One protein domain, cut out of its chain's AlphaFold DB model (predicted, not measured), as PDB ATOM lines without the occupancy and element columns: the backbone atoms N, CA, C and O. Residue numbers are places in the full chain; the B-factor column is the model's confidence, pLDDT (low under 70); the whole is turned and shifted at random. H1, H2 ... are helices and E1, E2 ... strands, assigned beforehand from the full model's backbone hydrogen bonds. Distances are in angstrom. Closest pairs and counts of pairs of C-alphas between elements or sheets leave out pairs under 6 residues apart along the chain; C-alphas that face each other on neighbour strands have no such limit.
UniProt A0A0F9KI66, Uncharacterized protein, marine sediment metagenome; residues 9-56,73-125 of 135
ATOM      1  N   ARG A   9      24.994  42.187  35.077       94.56
ATOM      2  CA  ARG A   9      24.355  42.291  33.766       94.56
ATOM      3  C   ARG A   9      25.260  43.007  32.769       94.56
ATOM      4  O   ARG A   9      25.843  44.050  33.087       94.56
ATOM      5  N   ARG A  10      25.342  42.468  31.558       93.94
ATOM      6  CA  ARG A  10      26.022  43.056  30.401       93.94
ATOM      7  C   ARG A  10      25.095  43.045  29.195       93.94
ATOM      8  O   ARG A  10      24.365  42.082  28.985       93.94
ATOM      9  N   GLU A  11      25.128  44.120  28.422       95.44
ATOM     10  CA  GLU A  11      24.458  44.184  27.123       95.44
ATOM     11  C   GLU A  11      25.349  43.515  26.077       95.44
ATOM     12  O   GLU A  11      26.568  43.705  26.102       95.44
ATOM     13  N   ILE A  12      24.749  42.715  25.197       92.31
ATOM     14  CA  ILE A  12      25.493  41.993  24.163       92.31
ATOM     15  C   ILE A  12      25.800  42.974  23.022       92.31
ATOM     16  O   ILE A  12      24.873  43.583  22.477       92.31
ATOM     17  N   PRO A  13      27.081  43.183  22.660       91.94
ATOM     18  CA  PRO A  13      27.436  44.091  21.581       91.94
ATOM     19  C   PRO A  13      26.770  43.676  20.270       91.94
ATOM     20  O   PRO A  13      26.764  42.502  19.923       91.94
ATOM     21  N   ASP A  14      26.269  44.657  19.523       88.88
ATOM     22  CA  ASP A  14      25.608  44.471  18.224       88.88
ATOM     23  C   ASP A  14      24.278  43.684  18.250       88.88
ATOM     24  O   ASP A  14      23.708  43.424  17.190       88.88
ATOM     25  N   GLU A  15      23.731  43.380  19.433       89.62
ATOM     26  CA  GLU A  15      22.422  42.736  19.598       89.62
ATOM     27  C   GLU A  15      21.479  43.597  20.454       89.62
ATOM     28  O   GLU A  15      21.421  43.493  21.680       89.62
ATOM     29  N   GLU A  16      20.712  44.480  19.802       90.56
ATOM     30  CA  GLU A  16      19.836  45.430  20.499       90.56
ATOM     31  C   GLU A  16      18.813  44.731  21.409       90.56
ATOM     32  O   GLU A  16      18.008  43.901  20.979       90.56
ATOM     33  N   GLY A  17      18.823  45.112  22.689       91.75
ATOM     34  CA  GLY A  17      17.915  44.577  23.702       91.75
ATOM     35  C   GLY A  17      18.294  43.194  24.237       91.75
ATOM     36  O   GLY A  17      17.591  42.701  25.123       91.75
ATOM     37  N   GLN A  18      19.385  42.589  23.753       94.31
ATOM     38  CA  GLN A  18      19.907  41.342  24.305       94.31
ATOM     39  C   GLN A  18      20.897  41.613  25.442       94.31
ATOM     40  O   GLN A  18      21.711  42.539  25.404       94.31
ATOM     41  N   TRP A  19      20.813  40.801  26.491       95.06
ATOM     42  CA  TRP A  19      21.636  40.919  27.683       95.06
ATOM     43  C   TRP A  19      21.993  39.550  28.246       95.06
ATOM     44  O   TRP A  19      21.315  38.546  28.018       95.06
ATOM     45  N   ILE A  20      23.060  39.539  29.035       94.25
ATOM     46  CA  ILE A  20      23.532  38.364  29.748       94.25
ATOM     47  C   ILE A  20      23.959  38.729  31.164       94.25
ATOM     48  O   ILE A  20      24.612  39.747  31.399       94.25
ATOM     49  N   ASP A  21      23.583  37.887  32.112       94.88
ATOM     50  CA  ASP A  21      23.987  37.979  33.502       94.88
ATOM     51  C   ASP A  21      25.160  37.024  33.724       94.88
ATOM     52  O   ASP A  21      25.019  35.800  33.663       94.88
ATOM     53  N   ILE A  22      26.339  37.592  33.978       94.31
ATOM     54  CA  ILE A  22      27.577  36.842  34.206       94.31
ATOM     55  C   ILE A  22      28.031  36.962  35.656       94.31
ATOM     56  O   ILE A  22      27.868  37.998  36.301       94.31
ATOM     57  N   CYS A  23      28.640  35.911  36.194       92.56
ATOM     58  CA  CYS A  23      29.149  35.897  37.558       92.56
ATOM     59  C   CYS A  23      30.666  35.705  37.610       92.56
ATOM     60  O   CYS A  23      31.295  35.041  36.783       92.56
ATOM     61  N   LYS A  24      31.279  36.267  38.657       89.69
ATOM     62  CA  LYS A  24      32.689  36.013  38.950       89.69
ATOM     63  C   LYS A  24      32.872  34.533  39.290       89.69
ATOM     64  O   LYS A  24      32.166  33.997  40.147       89.69
ATOM     65  N   LEU A  25      33.907  33.899  38.746       88.50
ATOM     66  CA  LEU A  25      34.173  32.467  38.903       88.50
ATOM     67  C   LEU A  25      35.093  32.183  40.084       88.50
ATOM     68  O   LEU A  25      35.987  32.954  40.443       88.50
ATOM     69  N   SER A  26      34.828  31.105  40.815       85.69
ATOM     70  CA  SER A  26      35.710  30.700  41.911       85.69
ATOM     71  C   SER A  26      37.073  30.281  41.360       85.69
ATOM     72  O   SER A  26      37.190  29.833  40.219       85.69
ATOM     73  N   LEU A  27      38.122  30.355  42.188       80.31
ATOM     74  CA  LEU A  27      39.449  29.869  41.787       80.31
ATOM     75  C   LEU A  27      39.416  28.395  41.352       80.31
ATOM     76  O   LEU A  27      40.191  27.997  40.488       80.31
ATOM     77  N   SER A  28      38.531  27.585  41.937       81.69
ATOM     78  CA  SER A  28      38.303  26.197  41.527       81.69
ATOM     79  C   SER A  28      37.668  26.083  40.141       81.69
ATOM     80  O   SER A  28      38.135  25.267  39.353       81.69
ATOM     81  N   GLN A  29      36.673  26.913  39.814       87.19
ATOM     82  CA  GLN A  29      36.039  26.931  38.486       87.19
ATOM     83  C   GLN A  29      37.018  27.414  37.405       87.19
ATOM     84  O   GLN A  29      37.185  26.741  36.394       87.19
ATOM     85  N   MET A  30      37.769  28.491  37.665       84.88
ATOM     86  CA  MET A  30      38.817  28.970  36.750       84.88
ATOM     87  C   MET A  30      39.895  27.904  36.502       84.88
ATOM     88  O   MET A  30      40.358  27.715  35.377       84.88
ATOM     89  N   LYS A  31      40.293  27.161  37.546       82.62
ATOM     90  CA  LYS A  31      41.227  26.032  37.405       82.62
ATOM     91  C   LYS A  31      40.636  24.881  36.594       82.62
ATOM     92  O   LYS A  31      41.390  24.241  35.867       82.62
ATOM     93  N   ALA A  32      39.340  24.604  36.725       83.56
ATOM     94  CA  ALA A  32      38.668  23.571  35.941       83.56
ATOM     95  C   ALA A  32      38.661  23.932  34.447       83.56
ATOM     96  O   ALA A  32      39.127  23.126  33.645       83.56
ATOM     97  N   ALA A  33      38.273  25.166  34.101       86.25
ATOM     98  CA  ALA A  33      38.308  25.671  32.725       86.25
ATOM     99  C   ALA A  33      39.724  25.640  32.127       86.25
ATOM    100  O   ALA A  33      39.922  25.203  30.996       86.25
ATOM    101  N   ARG A  34      40.748  26.015  32.909       83.69
ATOM    102  CA  ARG A  34      42.144  25.917  32.455       83.69
ATOM    103  C   ARG A  34      42.594  24.474  32.244       83.69
ATOM    104  O   ARG A  34      43.306  24.167  31.291       83.69
ATOM    105  N   LYS A  35      42.216  23.573  33.153       83.25
ATOM    106  CA  LYS A  35      42.579  22.157  33.053       83.25
ATOM    107  C   LYS A  35      41.963  21.520  31.808       83.25
ATOM    108  O   LYS A  35      42.662  20.744  31.168       83.25
ATOM    109  N   ALA A  36      40.721  21.865  31.470       82.19
ATOM    110  CA  ALA A  36      40.066  21.413  30.244       82.19
ATOM    111  C   ALA A  36      40.875  21.824  28.997       82.19
ATOM    112  O   ALA A  36      41.347  20.944  28.285       82.19
ATOM    113  N   ALA A  37      41.228  23.108  28.853       80.31
ATOM    114  CA  ALA A  37      42.070  23.573  27.739       80.31
ATOM    115  C   ALA A  37      43.477  22.937  27.713       80.31
ATOM    116  O   ALA A  37      44.069  22.695  26.657       80.31
ATOM    117  N   THR A  38      44.049  22.648  28.887       68.56
ATOM    118  CA  THR A  38      45.383  22.031  28.978       68.56
ATOM    119  C   THR A  38      45.364  20.551  28.591       68.56
ATOM    120  O   THR A  38      46.372  20.055  28.100       68.56
ATOM    121  N   ILE A  39      44.261  19.827  28.809       61.12
ATOM    122  CA  ILE A  39      44.138  18.421  28.387       61.12
ATOM    123  C   ILE A  39      44.238  18.326  26.859       61.12
ATOM    124  O   ILE A  39      44.982  17.481  26.358       61.12
ATOM    125  N   ASP A  40      43.629  19.266  26.139       55.50
ATOM    126  CA  ASP A  40      43.768  19.360  24.684       55.50
ATOM    127  C   ASP A  40      45.202  19.726  24.274       55.50
ATOM    128  O   ASP A  40      45.800  19.099  23.398       55.50
ATOM    129  N   SER A  41      45.822  20.659  24.999       50.84
ATOM    130  CA  SER A  41      47.195  21.123  24.746       50.84
ATOM    131  C   SER A  41      48.282  20.083  25.080       50.84
ATOM    132  O   SER A  41      49.329  20.025  24.436       50.84
ATOM    133  N   ALA A  42      48.072  19.227  26.083       52.94
ATOM    134  CA  ALA A  42      49.023  18.183  26.478       52.94
ATOM    135  C   ALA A  42      49.167  17.098  25.398       52.94
ATOM    136  O   ALA A  42      50.227  16.476  25.275       52.94
ATOM    137  N   SER A  43      48.134  16.912  24.576       51.81
ATOM    138  CA  SER A  43      48.184  16.095  23.360       51.81
ATOM    139  C   SER A  43      49.193  16.658  22.354       51.81
ATOM    140  O   SER A  43      49.953  15.907  21.747       51.81
ATOM    141  N   ILE A  44      49.274  17.988  22.256       49.53
ATOM    142  CA  ILE A  44      50.214  18.705  21.390       49.53
ATOM    143  C   ILE A  44      51.643  18.604  21.947       49.53
ATOM    144  O   ILE A  44      52.573  18.285  21.212       49.53
ATOM    145  N   ALA A  45      51.840  18.765  23.260       48.25
ATOM    146  CA  ALA A  45      53.158  18.605  23.888       48.25
ATOM    147  C   ALA A  45      53.703  17.164  23.813       48.25
ATOM    148  O   ALA A  45      54.911  16.972  23.781       48.25
ATOM    149  N   LYS A  46      52.842  16.139  23.743       53.72
ATOM    150  CA  LYS A  46      53.279  14.769  23.417       53.72
ATOM    151  C   LYS A  46      53.778  14.627  21.975       53.72
ATOM    152  O   LYS A  46      54.595  13.746  21.722       53.72
ATOM    153  N   ALA A  47      53.299  15.458  21.047       52.91
ATOM    154  CA  ALA A  47      53.744  15.457  19.654       52.91
ATOM    155  C   ALA A  47      55.119  16.130  19.480       52.91
ATOM    156  O   ALA A  47      55.907  15.722  18.628       52.91
ATOM    157  N   PHE A  48      55.441  17.114  20.321       51.62
ATOM    158  CA  PHE A  48      56.752  17.753  20.363       51.62
ATOM    159  C   PHE A  48      57.641  17.037  21.389       51.62
ATOM    160  O   PHE A  48      57.505  17.234  22.590       51.62
ATOM    161  N   GLY A  49      58.533  16.158  20.928       48.38
ATOM    162  CA  GLY A  49      59.370  15.310  21.786       48.38
ATOM    163  C   GLY A  49      60.158  16.037  22.905       48.38
ATOM    164  O   GLY A  49      60.307  17.261  22.900       48.38
ATOM    165  N   PRO A  50      60.727  15.280  23.864       61.72
ATOM    166  CA  PRO A  50      61.302  15.791  25.120       61.72
ATOM    167  C   PRO A  50      62.460  16.799  24.971       61.72
ATOM    168  O   PRO A  50      62.795  17.488  25.935       61.72
ATOM    169  N   GLU A  51      63.062  16.910  23.788       57.19
ATOM    170  CA  GLU A  51      64.150  17.849  23.486       57.19
ATOM    171  C   GLU A  51      63.686  19.317  23.444       57.19
ATOM    172  O   GLU A  51      64.361  20.189  23.988       57.19
ATOM    173  N   LEU A  52      62.501  19.601  22.887       55.91
ATOM    174  CA  LEU A  52      61.964  20.969  22.789       55.91
ATOM    175  C   LEU A  52      61.557  21.534  24.155       55.91
ATOM    176  O   LEU A  52      61.755  22.714  24.441       55.91
ATOM    177  N   VAL A  53      61.041  20.671  25.033       58.69
ATOM    178  CA  VAL A  53      60.654  21.038  26.404       58.69
ATOM    179  C   VAL A  53      61.874  21.424  27.242       58.69
ATOM    180  O   VAL A  53      61.764  22.271  28.124       58.69
ATOM    181  N   LYS A  54      63.043  20.835  26.964       58.75
ATOM    182  CA  LYS A  54      64.301  21.170  27.645       58.75
ATOM    183  C   LYS A  54      64.806  22.561  27.262       58.75
ATOM    184  O   LYS A  54      65.126  23.342  28.150       58.75
ATOM    185  N   ALA A  55      64.770  22.902  25.973       57.06
ATOM    186  CA  ALA A  55      65.219  24.204  25.476       57.06
ATOM    187  C   ALA A  55      64.399  25.386  26.031       57.06
ATOM    188  O   ALA A  55      64.940  26.460  26.265       57.06
ATOM    189  N   LEU A  56      63.105  25.180  26.298       56.22
ATOM    190  CA  LEU A  56      62.226  26.190  26.905       56.22
ATOM    191  C   LEU A  56      62.444  26.380  28.413       56.22
ATOM    192  O   LEU A  56      61.990  27.373  28.979       56.22
ATOM    193  N   LEU A  73      49.660  36.627  32.263       52.06
ATOM    194  CA  LEU A  73      49.488  35.498  31.342       52.06
ATOM    195  C   LEU A  73      48.463  34.481  31.864       52.06
ATOM    196  O   LEU A  73      47.846  33.783  31.076       52.06
ATOM    197  N   GLN A  74      48.240  34.402  33.183       61.19
ATOM    198  CA  GLN A  74      47.189  33.571  33.786       61.19
ATOM    199  C   GLN A  74      45.768  33.952  33.338       61.19
ATOM    200  O   GLN A  74      44.853  33.176  33.588       61.19
ATOM    201  N   TYR A  75      45.561  35.112  32.721       65.69
ATOM    202  CA  TYR A  75      44.253  35.566  32.250       65.69
ATOM    203  C   TYR A  75      44.248  35.795  30.732       65.69
ATOM    204  O   TYR A  75      43.519  36.659  30.256       65.69
ATOM    205  N   GLU A  76      45.079  35.065  29.980       74.12
ATOM    206  CA  GLU A  76      44.958  35.015  28.520       74.12
ATOM    207  C   GLU A  76      43.796  34.111  28.099       74.12
ATOM    208  O   GLU A  76      43.561  33.050  28.680       74.12
ATOM    209  N   GLU A  77      43.082  34.533  27.059       73.75
ATOM    210  CA  GLU A  77      41.865  33.886  26.558       73.75
ATOM    211  C   GLU A  77      42.113  32.434  26.125       73.75
ATOM    212  O   GLU A  77      41.304  31.542  26.377       73.75
ATOM    213  N   ASN A  78      43.271  32.176  25.517       77.88
ATOM    214  CA  ASN A  78      43.689  30.866  25.014       77.88
ATOM    215  C   ASN A  78      43.942  29.822  26.122       77.88
ATOM    216  O   ASN A  78      44.030  28.633  25.825       77.88
ATOM    217  N   GLN A  79      44.061  30.231  27.389       80.94
ATOM    218  CA  GLN A  79      44.345  29.312  28.493       80.94
ATOM    219  C   GLN A  79      43.100  28.654  29.072       80.94
ATOM    220  O   GLN A  79      43.226  27.787  29.937       80.94
ATOM    221  N   PHE A  80      41.913  29.081  28.657       84.75
ATOM    222  CA  PHE A  80      40.663  28.599  29.213       84.75
ATOM    223  C   PHE A  80      39.809  27.964  28.137       84.75
ATOM    224  O   PHE A  80      39.646  28.520  27.049       84.75
ATOM    225  N   ASP A  81      39.238  26.818  28.486       89.31
ATOM    226  CA  ASP A  81      38.225  26.186  27.666       89.31
ATOM    227  C   ASP A  81      36.972  27.064  27.654       89.31
ATOM    228  O   ASP A  81      36.499  27.491  28.711       89.31
ATOM    229  N   THR A  82      36.489  27.386  26.456       89.12
ATOM    230  CA  THR A  82      35.367  28.308  26.280       89.12
ATOM    231  C   THR A  82      34.087  27.710  26.860       89.12
ATOM    232  O   THR A  82      33.423  28.371  27.651       89.12
ATOM    233  N   GLU A  83      33.779  26.448  26.564       90.25
ATOM    234  CA  GLU A  83      32.532  25.804  26.985       90.25
ATOM    235  C   GLU A  83      32.421  25.703  28.509       90.25
ATOM    236  O   GLU A  83      31.405  26.087  29.097       90.25
ATOM    237  N   VAL A  84      33.491  25.258  29.174       90.44
ATOM    238  CA  VAL A  84      33.528  25.142  30.638       90.44
ATOM    239  C   VAL A  84      33.414  26.513  31.304       90.44
ATOM    240  O   VAL A  84      32.798  26.639  32.365       90.44
ATOM    241  N   LEU A  85      34.015  27.545  30.709       91.25
ATOM    242  CA  LEU A  85      34.022  28.890  31.274       91.25
ATOM    243  C   LEU A  85      32.662  29.579  31.108       91.25
ATOM    244  O   LEU A  85      32.163  30.151  32.079       91.25
ATOM    245  N   LEU A  86      32.037  29.453  29.935       92.25
ATOM    246  CA  LEU A  86      30.688  29.957  29.663       92.25
ATOM    247  C   LEU A  86      29.645  29.255  30.540       92.25
ATOM    248  O   LEU A  86      28.900  29.928  31.248       92.25
ATOM    249  N   THR A  87      29.668  27.920  30.597       92.06
ATOM    250  CA  THR A  87      28.741  27.118  31.420       92.06
ATOM    251  C   THR A  87      28.823  27.470  32.907       92.06
ATOM    252  O   THR A  87      27.826  27.438  33.621       92.06
ATOM    253  N   ALA A  88      30.018  27.791  33.410       91.44
ATOM    254  CA  ALA A  88      30.187  28.153  34.813       91.44
ATOM    255  C   ALA A  88      29.851  29.623  35.107       91.44
ATOM    256  O   ALA A  88      29.563  29.948  36.262       91.44
ATOM    257  N   GLY A  89      30.019  30.509  34.120       91.06
ATOM    258  CA  GLY A  89      30.004  31.958  34.310       91.06
ATOM    259  C   GLY A  89      28.682  32.622  33.958       91.06
ATOM    260  O   GLY A  89      28.347  33.621  34.590       91.06
ATOM    261  N   ILE A  90      27.932  32.072  33.005       92.25
ATOM    262  CA  ILE A  90      26.615  32.577  32.615       92.25
ATOM    263  C   ILE A  90      25.580  32.090  33.629       92.25
ATOM    264  O   ILE A  90      25.529  30.909  33.965       92.25
ATOM    265  N   VAL A  91      24.778  33.019  34.141       92.00
ATOM    266  CA  VAL A  91      23.709  32.748  35.112       92.00
ATOM    267  C   VAL A  91      22.347  32.791  34.436       92.00
ATOM    268  O   VAL A  91      21.507  31.936  34.696       92.00
ATOM    269  N   GLU A  92      22.137  33.795  33.589       91.94
ATOM    270  CA  GLU A  92      20.879  34.040  32.892       91.94
ATOM    271  C   GLU A  92      21.154  34.856  31.621       91.94
ATOM    272  O   GLU A  92      22.161  35.563  31.539       91.94
ATOM    273  N   TRP A  93      20.271  34.775  30.630       93.38
ATOM    274  CA  TRP A  93      20.337  35.581  29.413       93.38
ATOM    275  C   TRP A  93      18.943  35.962  28.918       93.38
ATOM    276  O   TRP A  93      17.937  35.393  29.337       93.38
ATOM    277  N   SER A  94      18.882  36.916  27.996       93.19
ATOM    278  CA  SER A  94      17.643  37.348  27.344       93.19
ATOM    279  C   SER A  94      17.161  36.433  26.218       93.19
ATOM    280  O   SER A  94      16.038  36.608  25.739       93.19
ATOM    281  N   TYR A  95      17.988  35.488  25.759       88.81
ATOM    282  CA  TYR A  95      17.612  34.582  24.679       88.81
ATOM    283  C   TYR A  95      16.468  33.656  25.106       88.81
ATOM    284  O   TYR A  95      16.446  33.130  26.214       88.81
ATOM    285  N   ASN A  96      15.549  33.377  24.179       84.12
ATOM    286  CA  ASN A  96      14.442  32.432  24.383       84.12
ATOM    287  C   ASN A  96      14.872  30.950  24.322       84.12
ATOM    288  O   ASN A  96      14.020  30.072  24.193       84.12
ATOM    289  N   ALA A  97      16.174  30.664  24.361       82.56
ATOM    290  CA  ALA A  97      16.705  29.310  24.329       82.56
ATOM    291  C   ALA A  97      16.901  28.774  25.751       82.56
ATOM    292  O   ALA A  97      17.495  29.445  26.601       82.56
ATOM    293  N   ASP A  98      16.432  27.549  25.990       77.94
ATOM    294  CA  ASP A  98      16.702  26.826  27.226       77.94
ATOM    295  C   ASP A  98      18.082  26.156  27.128       77.94
ATOM    296  O   ASP A  98      18.305  25.223  26.357       77.94
ATOM    297  N   TRP A  99      19.026  26.641  27.933       76.50
ATOM    298  CA  TRP A  99      20.374  26.084  28.100       76.50
ATOM    299  C   TRP A  99      20.428  24.614  28.554       76.50
ATOM    300  O   TRP A  99      21.497  24.010  28.526       76.50
ATOM    301  N   SER A 100      19.310  24.020  28.983       76.38
ATOM    302  CA  SER A 100      19.257  22.600  29.341       76.38
ATOM    303  C   SER A 100      19.148  21.668  28.129       76.38
ATOM    304  O   SER A 100      19.417  20.472  28.260       76.38
ATOM    305  N   GLU A 101      18.789  22.197  26.955       76.75
ATOM    306  CA  GLU A 101      18.525  21.399  25.754       76.75
ATOM    307  C   GLU A 101      19.747  21.236  24.838       76.75
ATOM    308  O   GLU A 101      19.796  20.285  24.055       76.75
ATOM    309  N   ALA A 102      20.744  22.122  24.938       83.12
ATOM    310  CA  ALA A 102      21.936  22.098  24.093       83.12
ATOM    311  C   ALA A 102      23.168  22.701  24.796       83.12
ATOM    312  O   ALA A 102      23.017  23.530  25.697       83.12
ATOM    313  N   PRO A 103      24.394  22.323  24.378       84.31
ATOM    314  CA  PRO A 103      25.617  22.983  24.818       84.31
ATOM    315  C   PRO A 103      25.559  24.492  24.578       84.31
ATOM    316  O   PRO A 103      25.116  24.957  23.530       84.31
ATOM    317  N   ILE A 104      26.072  25.270  25.529       86.50
ATOM    318  CA  ILE A 104      26.007  26.736  25.471       86.50
ATOM    319  C   ILE A 104      26.714  27.321  24.241       86.50
ATOM    320  O   ILE A 104      26.291  28.343  23.707       86.50
ATOM    321  N   CYS A 105      27.757  26.642  23.760       85.44
ATOM    322  CA  CYS A 105      28.491  27.007  22.551       85.44
ATOM    323  C   CYS A 105      27.686  26.804  21.259       85.44
ATOM    324  O   CYS A 105      28.030  27.415  20.257       85.44
ATOM    325  N   ASP A 106      26.639  25.974  21.276       87.44
ATOM    326  CA  ASP A 106      25.753  25.767  20.121       87.44
ATOM    327  C   ASP A 106      24.598  26.784  20.102       87.44
ATOM    328  O   ASP A 106      23.961  26.993  19.069       87.44
ATOM    329  N   LEU A 107      24.314  27.404  21.251       88.75
ATOM    330  CA  LEU A 107      23.245  28.392  21.428       88.75
ATOM    331  C   LEU A 107      23.710  29.827  21.162       88.75
ATOM    332  O   LEU A 107      22.886  30.685  20.851       88.75
ATOM    333  N   LEU A 108      25.011  30.082  21.290       89.56
ATOM    334  CA  LEU A 108      25.635  31.379  21.052       89.56
ATOM    335  C   LEU A 108      26.420  31.345  19.746       89.56
ATOM    336  O   LEU A 108      27.067  30.349  19.425       89.56
ATOM    337  N   ASP A 109      26.424  32.452  19.008       91.62
ATOM    338  CA  ASP A 109      27.378  32.595  17.917       91.62
ATOM    339  C   ASP A 109      28.812  32.706  18.466       91.62
ATOM    340  O   ASP A 109      29.058  33.111  19.606       91.62
ATOM    341  N   GLU A 110      29.785  32.347  17.628       88.88
ATOM    342  CA  GLU A 110      31.200  32.312  18.008       88.88
ATOM    343  C   GLU A 110      31.696  33.667  18.540       88.88
ATOM    344  O   GLU A 110      32.473  33.716  19.497       88.88
ATOM    345  N   ARG A 111      31.224  34.777  17.960       91.56
ATOM    346  CA  ARG A 111      31.668  36.122  18.333       91.56
ATOM    347  C   ARG A 111      31.140  36.502  19.713       91.56
ATOM    348  O   ARG A 111      31.922  36.973  20.541       91.56
ATOM    349  N   THR A 112      29.862  36.260  19.973       92.69
ATOM    350  CA  THR A 112      29.244  36.488  21.283       92.69
ATOM    351  C   THR A 112      29.863  35.586  22.345       92.69
ATOM    352  O   THR A 112      30.212  36.060  23.426       92.69
ATOM    353  N   GLY A 113      30.126  34.315  22.023       91.75
ATOM    354  CA  GLY A 113      30.827  33.389  22.916       91.75
ATOM    355  C   GLY A 113      32.228  33.874  23.319       91.75
ATOM    356  O   GLY A 113      32.581  33.833  24.500       91.75
ATOM    357  N   ILE A 114      33.016  34.388  22.366       91.69
ATOM    358  CA  ILE A 114      34.338  34.981  22.640       91.69
ATOM    359  C   ILE A 114      34.208  36.234  23.512       91.69
ATOM    360  O   ILE A 114      34.948  36.387  24.486       91.69
ATOM    361  N   TRP A 115      33.256  37.115  23.205       93.75
ATOM    362  CA  TRP A 115      33.041  38.327  23.991       93.75
ATOM    363  C   TRP A 115      32.669  38.004  25.450       93.75
ATOM    364  O   TRP A 115      33.310  38.518  26.369       93.75
ATOM    365  N   ILE A 116      31.727  37.083  25.686       93.12
ATOM    366  CA  ILE A 116      31.327  36.683  27.046       93.12
ATOM    367  C   ILE A 116      32.499  36.051  27.800       93.12
ATOM    368  O   ILE A 116      32.717  36.337  28.981       93.12
ATOM    369  N   LYS A 117      33.278  35.199  27.127       93.00
ATOM    370  CA  LYS A 117      34.483  34.600  27.706       93.00
ATOM    371  C   LYS A 117      35.432  35.678  28.231       93.00
ATOM    372  O   LYS A 117      35.932  35.547  29.351       93.00
ATOM    373  N   ASN A 118      35.646  36.739  27.459       92.06
ATOM    374  CA  ASN A 118      36.524  37.843  27.831       92.06
ATOM    375  C   ASN A 118      35.977  38.636  29.015       92.06
ATOM    376  O   ASN A 118      36.709  38.852  29.978       92.06
ATOM    377  N   GLU A 119      34.682  38.951  29.013       93.69
ATOM    378  CA  GLU A 119      34.031  39.614  30.148       93.69
ATOM    379  C   GLU A 119      34.183  38.802  31.445       93.69
ATOM    380  O   GLU A 119      34.524  39.344  32.500       93.69
ATOM    381  N   ILE A 120      34.000  37.478  31.383       91.50
ATOM    382  CA  ILE A 120      34.189  36.606  32.549       91.50
ATOM    383  C   ILE A 120      35.658  36.611  32.993       91.50
ATOM    384  O   ILE A 120      35.935  36.690  34.193       91.50
ATOM    385  N   ILE A 121      36.618  36.523  32.069       89.88
ATOM    386  CA  ILE A 121      38.049  36.572  32.402       89.88
ATOM    387  C   ILE A 121      38.401  37.901  33.078       89.88
ATOM    388  O   ILE A 121      39.052  37.885  34.128       89.88
ATOM    389  N   ASP A 122      37.929  39.023  32.539       89.12
ATOM    390  CA  ASP A 122      38.198  40.362  33.061       89.12
ATOM    391  C   ASP A 122      37.578  40.570  34.449       89.12
ATOM    392  O   ASP A 122      38.258  41.056  35.353       89.12
ATOM    393  N   LEU A 123      36.363  40.069  34.706       87.31
ATOM    394  CA  LEU A 123      35.770  40.070  36.057       87.31
ATOM    395  C   LEU A 123      36.607  39.298  37.092       87.31
ATOM    396  O   LEU A 123      36.552  39.563  38.305       87.31
ATOM    397  N   ASN A 124      37.358  38.294  36.640       85.25
ATOM    398  CA  ASN A 124      38.220  37.476  37.486       85.25
ATOM    399  C   ASN A 124      39.658  37.997  37.566       85.25
ATOM    400  O   ASN A 124      40.384  37.588  38.480       85.25
ATOM    401  N   ARG A 125      40.057  38.907  36.673       82.69
ATOM    402  CA  ARG A 125      41.383  39.518  36.680       82.69
ATOM    403  C   ARG A 125      41.550  40.346  37.965       82.69
ATOM    404  O   ARG A 125      40.637  41.069  38.368       82.69
TER     405      ARG A 125
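Overview. This is residues 9 to 56 and 73 to 125 of the 135 residues of an uncharacterized protein of marine sediment metagenome (UniProt A0A0F9KI66). A small three-stranded sheet at one end of the model passes into a compact body of H3, H5 and the short H4, and from that body the long helix H1 leads away as an arm with H2 near its far end. The first half of H1 packs on H3, while residues 46 to 52 stick out free. The printed part has 101 residues, with three named strands and five named helices in the order E1 E2 H1 H2 H3 E3 H4 H5; the sheet runs E1 E2 E3, all antiparallel. The class is mostly helix. The whole is loose, with a radius of gyration of the C-alphas of 15.9 A, and elongated, spanning 53 by 28 by 25 A.

Along the chain. E1 is residues 9 to 11, and C-alpha 9 is at (24.355, 42.291, 33.766). E2 is residues 19 to 22, 9.7 A long, and E3 is residues 90 to 93, 7.7 A long. H3, residues 82 to 89, is 10.3 A long and ends directly before E3. H4 is residues 104 to 107. H5, residues 110 to 124, is 21.3 A long and ends at C-alpha 124 (38.220, 37.476, 37.486). H1, residues 27 to 47, is 30.0 A long from C-alpha 27 at (39.449, 29.869, 41.787), with a kink of 36 degrees near residue 37. H2 is residues 50 to 55.

Arrangement. E1 and E2 form a hairpin, with N 10 and O 20 at 2.8 A. E2, the inner strand, is antiparallel to E3 at 163 degrees, with N 91 and O 21 at 2.8 A. H5 only grazes the sheet, with its residues 116 to 123. H3 is the hub and touches three helices. It touches H5 at a steep tilt of 52 degrees, the same way; their closest C-alphas, of Leu 86 and Lys 117, are 6.3 A apart. H3 touches H4, the closest C-alphas being those of Glu 83 and Cys 105, 6.1 A. H1, with residues 29 to 36 alone, touches H3 at a shallow tilt of 8 degrees, opposite ways; the C-alphas of Ala 33 and Val 84 are closest, at 5.2 A. H1 and H5 are apart. H2 touches no helix. Every O i to N i+4 pair is within hydrogen-bond range in H3 and H5, against 14 of 17 in H1 and 1 of 2 in H2; H4 is too short for such a pair.

Size, cuts and confidence. The two C-alphas farthest apart, of Gly 17 and Glu 51, are 53.4 A apart. Residues 57 to 72 are cut out, and C-alphas 56 and 73 are 16.4 A apart across the cut. Of the links that are printed whole, none is long. The mean pLDDT of the printed part is 81.0, with low confidence at residues 38 to 56 and 73 to 75.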